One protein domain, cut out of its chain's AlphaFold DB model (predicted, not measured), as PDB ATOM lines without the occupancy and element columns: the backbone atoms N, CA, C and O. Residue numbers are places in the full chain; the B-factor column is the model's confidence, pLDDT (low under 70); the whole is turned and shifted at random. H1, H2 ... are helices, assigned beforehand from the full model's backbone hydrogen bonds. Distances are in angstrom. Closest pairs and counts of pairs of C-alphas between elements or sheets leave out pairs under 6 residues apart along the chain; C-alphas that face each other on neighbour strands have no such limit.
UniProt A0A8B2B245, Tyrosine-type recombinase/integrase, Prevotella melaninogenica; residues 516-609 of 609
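This is residues 516 to 609 of the 609 residues of the protein "Tyrosine-type recombinase/integrase" of Prevotella melaninogenica (UniProt A0A8B2B245). Two long helices, H1 and H6, lie side by side and run the same way. H3 packs steeply on H1 at residues 534 to 541, and H5 packs steeply on H6 at residues 598 to 603, with short H2 near the last residues of H1 and short H4 near H5. The printed part has 94 residues with six named helices, H1 to H6 in chain order, and no named strand; the class is all helix. It is compact, with a radius of gyration of the C-alphas of 13.7 A and spans of 44 by 30 by 22 A.

H1, residues 516 to 543, begins at C-alpha (28.006, 19.029, -76.619) and is 40.6 A long. H2 is residues 548 to 551, H3 residues 556 to 565, 14.4 A long, and H4 residues 569 to 572. H5, residues 576 to 583, measures 10.9 A. H6, residues 592 to 608, measures 24.4 A and ends at C-alpha (-4.506, 4.863, -88.754).

The hub, H1, touches H2, H3 and H6. H1 and H6 touch at a shallow tilt of 26 degrees, the C-alphas of Arg 526 and Val 593 closest at 5.5 A. H3 touches H1 at a steep tilt of 49 degrees, with Asn 534 and Ser 556 closest, C-alphas 6.2 A apart. H2 only just touches H1, with 3 pairs of C-alphas within 8 A, Val 542 and Thr 548 closest at 6.3 A. H5 touches H6 at a steep tilt of 53 degrees, opposite ways, the C-alphas of Leu 582 and Lys 599 closest at 5.1 A. H4 is close to H5 but not clearly touching, the closest C-alphas, of Leu 570 and Ile 579, being 7.2 A apart. H1 and H5 are apart. Every O i to N i+4 pair is within hydrogen-bond range in H1, H3, H5 and H6; H2 and H4 are too short for one.

The C-alphas of Phe 516 and His 545 are the two farthest apart, at 44.1 A. The printed part has no cut and no long link. Confidence is under 70 at residues 516 to 525, 527, 549 to 550, 587 and 589 to 590.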
ATOM      1  N   PHE A 516      28.532  19.234 -77.968       58.25
ATOM      2  CA  PHE A 516      28.006  19.029 -76.619       58.25
ATOM      3  C   PHE A 516      26.506  19.342 -76.556       58.25
ATOM      4  O   PHE A 516      25.728  18.510 -76.078       58.25
ATOM      5  N   ASP A 517      26.092  20.484 -77.113       57.00
ATOM      6  CA  ASP A 517      24.682  20.875 -77.156       57.00
ATOM      7  C   ASP A 517      23.869  19.930 -78.071       57.00
ATOM      8  O   ASP A 517      22.767  19.537 -77.691       57.00
ATOM      9  N   TYR A 518      24.430  19.432 -79.186       60.25
ATOM     10  CA  TYR A 518      23.803  18.379 -80.008       60.25
ATOM     11  C   TYR A 518      23.594  17.072 -79.230       60.25
ATOM     12  O   TYR A 518      22.531  16.456 -79.299       60.25
ATOM     13  N   SER A 519      24.579  16.646 -78.437       61.59
ATOM     14  CA  SER A 519      24.469  15.421 -77.632       61.59
ATOM     15  C   SER A 519      23.416  15.553 -76.522       61.59
ATOM     16  O   SER A 519      22.682  14.601 -76.248       61.59
ATOM     17  N   LEU A 520      23.293  16.732 -75.902       60.78
ATOM     18  CA  LEU A 520      22.237  17.020 -74.924       60.78
ATOM     19  C   LEU A 520      20.849  17.103 -75.572       60.78
ATOM     20  O   LEU A 520      19.897  16.530 -75.036       60.78
ATOM     21  N   GLN A 521      20.736  17.748 -76.738       60.09
ATOM     22  CA  GLN A 521      19.518  17.742 -77.552       60.09
ATOM     23  C   GLN A 521      19.098  16.313 -77.903       60.09
ATOM     24  O   GLN A 521      17.934  15.957 -77.721       60.09
ATOM     25  N   TYR A 522      20.042  15.474 -78.335       63.88
ATOM     26  CA  TYR A 522      19.801  14.075 -78.679       63.88
ATOM     27  C   TYR A 522      19.230  13.288 -77.491       63.88
ATOM     28  O   TYR A 522      18.220  12.596 -77.622       63.88
ATOM     29  N   ILE A 523      19.809  13.451 -76.295       62.50
ATOM     30  CA  ILE A 523      19.341  12.793 -75.064       62.50
ATOM     31  C   ILE A 523      17.953  13.302 -74.637       62.50
ATOM     32  O   ILE A 523      17.089  12.501 -74.267       62.50
ATOM     33  N   SER A 524      17.714  14.616 -74.694       60.50
ATOM     34  CA  SER A 524      16.417  15.213 -74.338       60.50
ATOM     35  C   SER A 524      15.307  14.759 -75.299       60.50
ATOM     36  O   SER A 524      14.246  14.303 -74.861       60.50
ATOM     37  N   LYS A 525      15.573  14.768 -76.614       66.31
ATOM     38  CA  LYS A 525      14.637  14.281 -77.640       66.31
ATOM     39  C   LYS A 525      14.352  12.788 -77.491       66.31
ATOM     40  O   LYS A 525      13.186  12.407 -77.530       66.31
ATOM     41  N   ARG A 526      15.367  11.961 -77.220       71.81
ATOM     42  CA  ARG A 526      15.210  10.521 -76.951       71.81
ATOM     43  C   ARG A 526      14.211  10.245 -75.824       71.81
ATOM     44  O   ARG A 526      13.314   9.430 -75.997       71.81
ATOM     45  N   ASN A 527      14.327  10.932 -74.687       69.50
ATOM     46  CA  ASN A 527      13.433  10.700 -73.545       69.50
ATOM     47  C   ASN A 527      11.984  11.118 -73.832       69.50
ATOM     48  O   ASN A 527      11.055  10.405 -73.452       69.50
ATOM     49  N   ASN A 528      11.783  12.242 -74.526       74.38
ATOM     50  CA  ASN A 528      10.447  12.680 -74.934       74.38
ATOM     51  C   ASN A 528       9.821  11.712 -75.939       74.38
ATOM     52  O   ASN A 528       8.660  11.336 -75.790       74.38
ATOM     53  N   LEU A 529      10.596  11.241 -76.914       76.50
ATOM     54  CA  LEU A 529      10.110  10.265 -77.876       76.50
ATOM     55  C   LEU A 529       9.817   8.907 -77.216       76.50
ATOM     56  O   LEU A 529       8.858   8.260 -77.608       76.50
ATOM     57  N   ILE A 530      10.558   8.476 -76.184       79.94
ATOM     58  CA  ILE A 530      10.235   7.240 -75.439       79.94
ATOM     59  C   ILE A 530       8.866   7.360 -74.755       79.94
ATOM     60  O   ILE A 530       8.101   6.396 -74.742       79.94
ATOM     61  N   LYS A 531       8.531   8.536 -74.205       81.19
ATOM     62  CA  LYS A 531       7.194   8.787 -73.640       81.19
ATOM     63  C   LYS A 531       6.116   8.667 -74.715       81.19
ATOM     64  O   LYS A 531       5.154   7.937 -74.513       81.19
ATOM     65  N   VAL A 532       6.320   9.311 -75.868       79.75
ATOM     66  CA  VAL A 532       5.404   9.222 -77.018       79.75
ATOM     67  C   VAL A 532       5.256   7.774 -77.492       79.75
ATOM     68  O   VAL A 532       4.139   7.297 -77.646       79.75
ATOM     69  N   PHE A 533       6.363   7.048 -77.646       84.62
ATOM     70  CA  PHE A 533       6.379   5.645 -78.047       84.62
ATOM     71  C   PHE A 533       5.555   4.769 -77.095       84.62
ATOM     72  O   PHE A 533       4.701   4.012 -77.545       84.62
ATOM     73  N   ASN A 534       5.738   4.916 -75.780       84.75
ATOM     74  CA  ASN A 534       4.966   4.155 -74.797       84.75
ATOM     75  C   ASN A 534       3.470   4.503 -74.827       84.75
ATOM     76  O   ASN A 534       2.645   3.600 -74.752       84.75
ATOM     77  N   GLU A 535       3.109   5.782 -74.958       87.31
ATOM     78  CA  GLU A 535       1.703   6.193 -75.071       87.31
ATOM     79  C   GLU A 535       1.042   5.657 -76.348       87.31
ATOM     80  O   GLU A 535      -0.104   5.211 -76.317       87.31
ATOM     81  N   LEU A 536       1.771   5.614 -77.464       86.25
ATOM     82  CA  LEU A 536       1.277   5.005 -78.699       86.25
ATOM     83  C   LEU A 536       1.106   3.489 -78.563       86.25
ATOM     84  O   LEU A 536       0.102   2.963 -79.032       86.25
ATOM     85  N   ILE A 537       2.001   2.789 -77.852       87.06
ATOM     86  CA  ILE A 537       1.813   1.362 -77.539       87.06
ATOM     87  C   ILE A 537       0.513   1.147 -76.765       87.06
ATOM     88  O   ILE A 537      -0.240   0.236 -77.099       87.06
ATOM     89  N   LYS A 538       0.214   1.983 -75.763       88.88
ATOM     90  CA  LYS A 538      -1.050   1.884 -75.015       88.88
ATOM     91  C   LYS A 538      -2.255   2.004 -75.947       88.88
ATOM     92  O   LYS A 538      -3.161   1.181 -75.872       88.88
ATOM     93  N   LYS A 539      -2.245   2.982 -76.859       89.19
ATOM     94  CA  LYS A 539      -3.320   3.168 -77.848       89.19
ATOM     95  C   LYS A 539      -3.450   1.977 -78.798       89.19
ATOM     96  O   LYS A 539      -4.567   1.549 -79.073       89.19
ATOM     97  N   VAL A 540      -2.331   1.419 -79.264       87.81
ATOM     98  CA  VAL A 540      -2.336   0.230 -80.131       87.81
ATOM     99  C   VAL A 540      -2.887  -0.979 -79.381       87.81
ATOM    100  O   VAL A 540      -3.734  -1.682 -79.913       87.81
ATOM    101  N   LEU A 541      -2.492  -1.194 -78.124       86.12
ATOM    102  CA  LEU A 541      -3.033  -2.276 -77.298       86.12
ATOM    103  C   LEU A 541      -4.552  -2.142 -77.101       86.12
ATOM    104  O   LEU A 541      -5.258  -3.141 -77.201       86.12
ATOM    105  N   VAL A 542      -5.071  -0.925 -76.902       88.25
ATOM    106  CA  VAL A 542      -6.527  -0.678 -76.866       88.25
ATOM    107  C   VAL A 542      -7.184  -1.025 -78.207       88.25
ATOM    108  O   VAL A 542      -8.236  -1.661 -78.220       88.25
ATOM    109  N   LYS A 543      -6.558  -0.659 -79.333       87.75
ATOM    110  CA  LYS A 543      -7.040  -0.997 -80.683       87.75
ATOM    111  C   LYS A 543      -7.048  -2.507 -80.951       87.75
ATOM    112  O   LYS A 543      -7.947  -2.997 -81.620       87.75
ATOM    113  N   LEU A 544      -6.114  -3.247 -80.358       84.56
ATOM    114  CA  LEU A 544      -6.085  -4.714 -80.349       84.56
ATOM    115  C   LEU A 544      -7.026  -5.338 -79.295       84.56
ATOM    116  O   LEU A 544      -6.900  -6.520 -78.981       84.56
ATOM    117  N   HIS A 545      -7.947  -4.556 -78.724       85.25
ATOM    118  CA  HIS A 545      -8.913  -4.980 -77.705       85.25
ATOM    119  C   HIS A 545      -8.289  -5.523 -76.407       85.25
ATOM    120  O   HIS A 545      -8.916  -6.297 -75.680       85.25
ATOM    121  N   TYR A 546      -7.069  -5.098 -76.067       81.44
ATOM    122  CA  TYR A 546      -6.462  -5.424 -74.780       81.44
ATOM    123  C   TYR A 546      -7.116  -4.600 -73.646       81.44
ATOM    124  O   TYR A 546      -7.349  -3.401 -73.828       81.44
ATOM    125  N   PRO A 547      -7.394  -5.181 -72.459       78.81
ATOM    126  CA  PRO A 547      -8.131  -4.492 -71.395       78.81
ATOM    127  C   PRO A 547      -7.451  -3.203 -70.907       78.81
ATOM    128  O   PRO A 547      -6.352  -3.251 -70.355       78.81
ATOM    129  N   THR A 548      -8.128  -2.056 -71.027       75.56
ATOM    130  CA  THR A 548      -7.594  -0.724 -70.671       75.56
ATOM    131  C   THR A 548      -7.123  -0.637 -69.220       75.56
ATOM    132  O   THR A 548      -6.042  -0.119 -68.949       75.56
ATOM    133  N   GLN A 549      -7.873  -1.240 -68.294       67.75
ATOM    134  CA  GLN A 549      -7.542  -1.262 -66.866       67.75
ATOM    135  C   GLN A 549      -6.227  -2.011 -66.572       67.75
ATOM    136  O   GLN A 549      -5.537  -1.698 -65.607       67.75
ATOM    137  N   ALA A 550      -5.838  -2.961 -67.433       68.31
ATOM    138  CA  ALA A 550      -4.570  -3.679 -67.328       68.31
ATOM    139  C   ALA A 550      -3.396  -2.930 -67.985       68.31
ATOM    140  O   ALA A 550      -2.246  -3.305 -67.766       68.31
ATOM    141  N   ILE A 551      -3.651  -1.905 -68.808       76.19
ATOM    142  CA  ILE A 551      -2.619  -1.122 -69.507       76.19
ATOM    143  C   ILE A 551      -2.042  -0.043 -68.589       76.19
ATOM    144  O   ILE A 551      -0.830   0.170 -68.576       76.19
ATOM    145  N   GLU A 552      -2.892   0.629 -67.810       74.56
ATOM    146  CA  GLU A 552      -2.501   1.774 -66.977       74.56
ATOM    147  C   GLU A 552      -1.516   1.408 -65.860       74.56
ATOM    148  O   GLU A 552      -0.693   2.236 -65.471       74.56
ATOM    149  N   SER A 553      -1.540   0.157 -65.396       75.00
ATOM    150  CA  SER A 553      -0.651  -0.342 -64.344       75.00
ATOM    151  C   SER A 553       0.681  -0.910 -64.855       75.00
ATOM    152  O   SER A 553       1.503  -1.324 -64.039       75.00
ATOM    153  N   LYS A 554       0.904  -0.988 -66.177       74.62
ATOM    154  CA  LYS A 554       2.101  -1.616 -66.768       74.62
ATOM    155  C   LYS A 554       3.258  -0.629 -66.926       74.62
ATOM    156  O   LYS A 554       3.095   0.493 -67.405       74.62
ATOM    157  N   SER A 555       4.462  -1.089 -66.597       79.25
ATOM    158  CA  SER A 555       5.717  -0.401 -66.912       79.25
ATOM    159  C   SER A 555       5.991  -0.365 -68.424       79.25
ATOM    160  O   SER A 555       5.421  -1.129 -69.202       79.25
ATOM    161  N   SER A 556       6.913   0.500 -68.863       74.12
ATOM    162  CA  SER A 556       7.295   0.622 -70.282       74.12
ATOM    163  C   SER A 556       7.768  -0.695 -70.906       74.12
ATOM    164  O   SER A 556       7.471  -0.969 -72.066       74.12
ATOM    165  N   GLU A 557       8.495  -1.516 -70.145       75.25
ATOM    166  CA  GLU A 557       8.983  -2.819 -70.602       75.25
ATOM    167  C   GLU A 557       7.838  -3.835 -70.708       75.25
ATOM    168  O   GLU A 557       7.732  -4.560 -71.696       75.25
ATOM    169  N   GLU A 558       6.917  -3.834 -69.741       74.00
ATOM    170  CA  GLU A 558       5.726  -4.684 -69.777       74.00
ATOM    171  C   GLU A 558       4.791  -4.318 -70.932       74.00
ATOM    172  O   GLU A 558       4.232  -5.218 -71.556       74.00
ATOM    173  N   LEU A 559       4.652  -3.031 -71.267       78.88
ATOM    174  CA  LEU A 559       3.890  -2.572 -72.432       78.88
ATOM    175  C   LEU A 559       4.491  -3.099 -73.744       78.88
ATOM    176  O   LEU A 559       3.770  -3.656 -74.570       78.88
ATOM    177  N   GLN A 560       5.812  -2.993 -73.914       81.88
ATOM    178  CA  GLN A 560       6.510  -3.490 -75.107       81.88
ATOM    179  C   GLN A 560       6.434  -5.016 -75.234       81.88
ATOM    180  O   GLN A 560       6.162  -5.531 -76.318       81.88
ATOM    181  N   ASN A 561       6.615  -5.741 -74.128       77.38
ATOM    182  CA  ASN A 561       6.496  -7.198 -74.105       77.38
ATOM    183  C   ASN A 561       5.061  -7.655 -74.390       77.38
ATOM    184  O   ASN A 561       4.863  -8.612 -75.134       77.38
ATOM    185  N   THR A 562       4.060  -6.949 -73.854       79.69
ATOM    186  CA  THR A 562       2.643  -7.232 -74.132       79.69
ATOM    187  C   THR A 562       2.351  -7.064 -75.624       79.69
ATOM    188  O   THR A 562       1.803  -7.974 -76.242       79.69
ATOM    189  N   LEU A 563       2.811  -5.970 -76.239       84.62
ATOM    190  CA  LEU A 563       2.653  -5.751 -77.678       84.62
ATOM    191  C   LEU A 563       3.408  -6.796 -78.522       84.62
ATOM    192  O   LEU A 563       2.899  -7.253 -79.541       84.62
ATOM    193  N   TYR A 564       4.595  -7.233 -78.088       82.50
ATOM    194  CA  TYR A 564       5.353  -8.298 -78.757       82.50
ATOM    195  C   TYR A 564       4.645  -9.658 -78.711       82.50
ATOM    196  O   TYR A 564       4.709 -10.435 -79.669       82.50
ATOM    197  N   LEU A 565       3.970  -9.975 -77.606       79.06
ATOM    198  CA  LEU A 565       3.179 -11.200 -77.495       79.06
ATOM    199  C   LEU A 565       1.998 -11.188 -78.472       79.06
ATOM    200  O   LEU A 565       1.720 -12.221 -79.074       79.06
ATOM    201  N   MET A 566       1.412 -10.014 -78.714       78.94
ATOM    202  CA  MET A 566       0.324  -9.791 -79.677       78.94
ATOM    203  C   MET A 566       0.807  -9.510 -81.109       78.94
ATOM    204  O   MET A 566       0.030  -9.112 -81.967       78.94
ATOM    205  N   ARG A 567       2.094  -9.730 -81.421       82.25
ATOM    206  CA  ARG A 567       2.653  -9.427 -82.754       82.25
ATOM    207  C   ARG A 567       1.975 -10.171 -83.910       82.25
ATOM    208  O   ARG A 567       2.092  -9.723 -85.040       82.25
ATOM    209  N   GLY A 568       1.328 -11.308 -83.640       75.06
ATOM    210  CA  GLY A 568       0.556 -12.049 -84.644       75.06
ATOM    211  C   GLY A 568      -0.711 -11.309 -85.073       75.06
ATOM    212  O   GLY A 568      -1.080 -11.375 -86.238       75.06
ATOM    213  N   ASP A 569      -1.301 -10.528 -84.167       81.38
ATOM    214  CA  ASP A 569      -2.500  -9.725 -84.419       81.38
ATOM    215  C   ASP A 569      -2.160  -8.390 -85.107       81.38
ATOM    216  O   ASP A 569      -3.043  -7.659 -85.536       81.38
ATOM    217  N   LEU A 570      -0.871  -8.055 -85.236       81.38
ATOM    218  CA  LEU A 570      -0.408  -6.875 -85.973       81.38
ATOM    219  C   LEU A 570      -0.354  -7.104 -87.490       81.38
ATOM    220  O   LEU A 570      -0.386  -6.129 -88.242       81.38
ATOM    221  N   ASP A 571      -0.304  -8.366 -87.943       81.19
ATOM    222  CA  ASP A 571      -0.281  -8.734 -89.371       81.19
ATOM    223  C   ASP A 571      -1.565  -8.287 -90.109       81.19
ATOM    224  O   ASP A 571      -1.583  -8.251 -91.339       81.19
ATOM    225  N   THR A 572      -2.635  -7.930 -89.383       84.12
ATOM    226  CA  THR A 572      -3.882  -7.393 -89.951       84.12
ATOM    227  C   THR A 572      -3.838  -5.889 -90.230       84.12
ATOM    228  O   THR A 572      -4.691  -5.402 -90.964       84.12
ATOM    229  N   TYR A 573      -2.868  -5.161 -89.667       84.12
ATOM    230  CA  TYR A 573      -2.770  -3.697 -89.769       84.12
ATOM    231  C   TYR A 573      -1.514  -3.233 -90.515       84.12
ATOM    232  O   TYR A 573      -1.526  -2.192 -91.164       84.12
ATOM    233  N   ILE A 574      -0.419  -3.996 -90.440       87.12
ATOM    234  CA  ILE A 574       0.877  -3.638 -91.035       87.12
ATOM    235  C   ILE A 574       1.602  -4.862 -91.602       87.12
ATOM    236  O   ILE A 574       1.311  -6.008 -91.268       87.12
ATOM    237  N   SER A 575       2.602  -4.632 -92.456       89.06
ATOM    238  CA  SER A 575       3.383  -5.719 -93.055       89.06
ATOM    239  C   SER A 575       4.321  -6.416 -92.054       89.06
ATOM    240  O   SER A 575       4.871  -5.800 -91.138       89.06
ATOM    241  N   LYS A 576       4.661  -7.686 -92.324       82.94
ATOM    242  CA  LYS A 576       5.699  -8.438 -91.581       82.94
ATOM    243  C   LYS A 576       7.053  -7.719 -91.519       82.94
ATOM    244  O   LYS A 576       7.809  -7.891 -90.561       82.94
ATOM    245  N   GLY A 577       7.368  -6.911 -92.535       80.69
ATOM    246  CA  GLY A 577       8.554  -6.057 -92.557       80.69
ATOM    247  C   GLY A 577       8.494  -4.956 -91.496       80.69
ATOM    248  O   GLY A 577       9.446  -4.796 -90.733       80.69
ATOM    249  N   GLN A 578       7.361  -4.257 -91.390       83.69
ATOM    250  CA  GLN A 578       7.125  -3.228 -90.370       83.69
ATOM    251  C   GLN A 578       7.082  -3.820 -88.954       83.69
ATOM    252  O   GLN A 578       7.687  -3.259 -88.044       83.69
ATOM    253  N   ILE A 579       6.492  -5.006 -88.767       81.81
ATOM    254  CA  ILE A 579       6.514  -5.721 -87.476       81.81
ATOM    255  C   ILE A 579       7.953  -6.029 -87.050       81.81
ATOM    256  O   ILE A 579       8.334  -5.835 -85.895       81.81
ATOM    257  N   LYS A 580       8.800  -6.463 -87.990       85.31
ATOM    258  CA  LYS A 580      10.224  -6.689 -87.719       85.31
ATOM    259  C   LYS A 580      10.940  -5.395 -87.323       85.31
ATOM    260  O   LYS A 580      11.772  -5.420 -86.421       85.31
ATOM    261  N   VAL A 581      10.620  -4.271 -87.967       85.38
ATOM    262  CA  VAL A 581      11.167  -2.947 -87.617       85.38
ATOM    263  C   VAL A 581      10.749  -2.532 -86.204       85.38
ATOM    264  O   VAL A 581      11.604  -2.105 -85.427       85.38
ATOM    265  N   LEU A 582       9.481  -2.742 -85.837       83.75
ATOM    266  CA  LEU A 582       8.933  -2.385 -84.528       83.75
ATOM    267  C   LEU A 582       9.698  -3.050 -83.367       83.75
ATOM    268  O   LEU A 582       9.998  -2.400 -82.364       83.75
ATOM    269  N   PHE A 583      10.093  -4.317 -83.537       84.88
ATOM    270  CA  PHE A 583      10.720  -5.128 -82.484       84.88
ATOM    271  C   PHE A 583      12.232  -5.351 -82.633       84.88
ATOM    272  O   PHE A 583      12.839  -6.045 -81.815       84.88
ATOM    273  N   ASN A 584      12.877  -4.769 -83.645       82.75
ATOM    274  CA  ASN A 584      14.327  -4.873 -83.795       82.75
ATOM    275  C   ASN A 584      15.065  -4.135 -82.667       82.75
ATOM    276  O   ASN A 584      14.708  -3.017 -82.283       82.75
ATOM    277  N   SER A 585      16.144  -4.737 -82.164       72.94
ATOM    278  CA  SER A 585      17.038  -4.082 -81.209       72.94
ATOM    279  C   SER A 585      17.983  -3.110 -81.917       72.94
ATOM    280  O   SER A 585      18.591  -3.435 -82.942       72.94
ATOM    281  N   THR A 586      18.133  -1.913 -81.350       73.06
ATOM    282  CA  THR A 586      19.094  -0.913 -81.827       73.06
ATOM    283  C   THR A 586      20.515  -1.418 -81.574       73.06
ATOM    284  O   THR A 586      20.918  -1.637 -80.431       73.06
ATOM    285  N   LYS A 587      21.286  -1.630 -82.648       64.19
ATOM    286  CA  LYS A 587      22.672  -2.141 -82.578       64.19
ATOM    287  C   LYS A 587      23.712  -1.031 -82.392       64.19
ATOM    288  O   LYS A 587      24.822  -1.314 -81.947       64.19
ATOM    289  N   ASP A 588      23.351   0.211 -82.714       70.50
ATOM    290  CA  ASP A 588      24.215   1.391 -82.649       70.50
ATOM    291  C   ASP A 588      23.563   2.483 -81.792       70.50
ATOM    292  O   ASP A 588      22.504   3.006 -82.127       70.50
ATOM    293  N   LYS A 589      24.221   2.854 -80.689       60.09
ATOM    294  CA  LYS A 589      23.716   3.855 -79.736       60.09
ATOM    295  C   LYS A 589      23.585   5.260 -80.332       60.09
ATOM    296  O   LYS A 589      22.899   6.088 -79.749       60.09
ATOM    297  N   THR A 590      24.236   5.538 -81.462       60.78
ATOM    298  CA  THR A 590      24.141   6.835 -82.150       60.78
ATOM    299  C   THR A 590      22.896   6.958 -83.034       60.78
ATOM    300  O   THR A 590      22.546   8.065 -83.434       60.78
ATOM    301  N   LYS A 591      22.177   5.852 -83.279       70.25
ATOM    302  CA  LYS A 591      20.962   5.784 -84.117       70.25
ATOM    303  C   LYS A 591      19.678   5.527 -83.328       70.25
ATOM    304  O   LYS A 591      18.623   5.298 -83.901       70.25
ATOM    305  N   GLU A 592      19.758   5.567 -82.004       74.88
ATOM    306  CA  GLU A 592      18.647   5.231 -81.118       74.88
ATOM    307  C   GLU A 592      17.440   6.167 -81.271       74.88
ATOM    308  O   GLU A 592      16.307   5.705 -81.198       74.88
ATOM    309  N   VAL A 593      17.656   7.460 -81.529       70.88
ATOM    310  CA  VAL A 593      16.569   8.414 -81.821       70.88
ATOM    311  C   VAL A 593      15.910   8.122 -83.173       70.88
ATOM    312  O   VAL A 593      14.683   8.089 -83.240       70.88
ATOM    313  N   ASP A 594      16.693   7.851 -84.218       73.81
ATOM    314  CA  ASP A 594      16.182   7.568 -85.570       73.81
ATOM    315  C   ASP A 594      15.389   6.253 -85.611       73.81
ATOM    316  O   ASP A 594      14.293   6.184 -86.177       73.81
ATOM    317  N   ASP A 595      15.902   5.219 -84.940       80.75
ATOM    318  CA  ASP A 595      15.215   3.939 -84.773       80.75
ATOM    319  C   ASP A 595      13.888   4.128 -84.029       80.75
ATOM    320  O   ASP A 595      12.871   3.537 -84.392       80.75
ATOM    321  N   LEU A 596      13.874   4.960 -82.987       82.44
ATOM    322  CA  LEU A 596      12.684   5.201 -82.181       82.44
ATOM    323  C   LEU A 596      11.628   6.021 -82.944       82.44
ATOM    324  O   LEU A 596      10.448   5.699 -82.848       82.44
ATOM    325  N   ILE A 597      12.029   7.007 -83.757       78.94
ATOM    326  CA  ILE A 597      11.126   7.723 -84.680       78.94
ATOM    327  C   ILE A 597      10.527   6.749 -85.696       78.94
ATOM    328  O   ILE A 597       9.318   6.738 -85.909       78.94
ATOM    329  N   THR A 598      11.355   5.876 -86.272       84.75
ATOM    330  CA  THR A 598      10.898   4.861 -87.230       84.75
ATOM    331  C   THR A 598       9.860   3.932 -86.596       84.75
ATOM    332  O   THR A 598       8.830   3.645 -87.198       84.75
ATOM    333  N   LYS A 599      10.086   3.501 -85.351       89.25
ATOM    334  CA  LYS A 599       9.133   2.672 -84.599       89.25
ATOM    335  C   LYS A 599       7.850   3.417 -84.236       89.25
ATOM    336  O   LYS A 599       6.782   2.817 -84.280       89.25
ATOM    337  N   ILE A 600       7.942   4.701 -83.889       87.25
ATOM    338  CA  ILE A 600       6.778   5.563 -83.644       87.25
ATOM    339  C   ILE A 600       5.912   5.658 -84.901       87.25
ATOM    340  O   ILE A 600       4.708   5.464 -84.796       87.25
ATOM    341  N   ASN A 601       6.515   5.865 -86.074       83.25
ATOM    342  CA  ASN A 601       5.774   5.917 -87.336       83.25
ATOM    343  C   ASN A 601       5.029   4.603 -87.602       83.25
ATOM    344  O   ASN A 601       3.847   4.634 -87.904       83.25
ATOM    345  N   VAL A 602       5.669   3.451 -87.363       87.81
ATOM    346  CA  VAL A 602       4.996   2.144 -87.483       87.81
ATOM    347  C   VAL A 602       3.809   2.010 -86.517       87.81
ATOM    348  O   VAL A 602       2.794   1.423 -86.879       87.81
ATOM    349  N   LEU A 603       3.899   2.542 -85.291       87.38
ATOM    350  CA  LEU A 603       2.755   2.557 -84.367       87.38
ATOM    351  C   LEU A 603       1.636   3.493 -84.838       87.38
ATOM    352  O   LEU A 603       0.469   3.165 -84.641       87.38
ATOM    353  N   CYS A 604       1.970   4.631 -85.449       84.56
ATOM    354  CA  CYS A 604       0.983   5.519 -86.063       84.56
ATOM    355  C   CYS A 604       0.275   4.831 -87.236       84.56
ATOM    356  O   CYS A 604      -0.951   4.845 -87.256       84.56
ATOM    357  N   ASP A 605       1.012   4.135 -88.111       86.31
ATOM    358  CA  ASP A 605       0.439   3.356 -89.217       86.31
ATOM    359  C   ASP A 605      -0.607   2.347 -88.701       86.31
ATOM    360  O   ASP A 605      -1.699   2.242 -89.250       86.31
ATOM    361  N   ILE A 606      -0.317   1.646 -87.592       87.44
ATOM    362  CA  ILE A 606      -1.272   0.718 -86.953       87.44
ATOM    363  C   ILE A 606      -2.513   1.456 -86.427       87.44
ATOM    364  O   ILE A 606      -3.622   0.929 -86.466       87.44
ATOM    365  N   LEU A 607      -2.354   2.660 -85.872       86.69
ATOM    366  CA  LEU A 607      -3.471   3.437 -85.326       86.69
ATOM    367  C   LEU A 607      -4.347   4.065 -86.412       86.69
ATOM    368  O   LEU A 607      -5.539   4.254 -86.161       86.69
ATOM    369  N   GLU A 608      -3.794   4.325 -87.592       83.94
ATOM    370  CA  GLU A 608      -4.506   4.863 -88.754       83.94
ATOM    371  C   GLU A 608      -5.218   3.780 -89.583       83.94
ATOM    372  O   GLU A 608      -6.299   4.054 -90.100       83.94
ATOM    373  N   ALA A 609      -4.655   2.567 -89.664       77.00
ATOM    374  CA  ALA A 609      -5.216   1.411 -90.383       77.00
ATOM    375  C   ALA A 609      -6.425   0.790 -89.680       77.00
ATOM    376  O   ALA A 609      -7.513   0.675 -90.278       77.00
TER     377      ALA A 609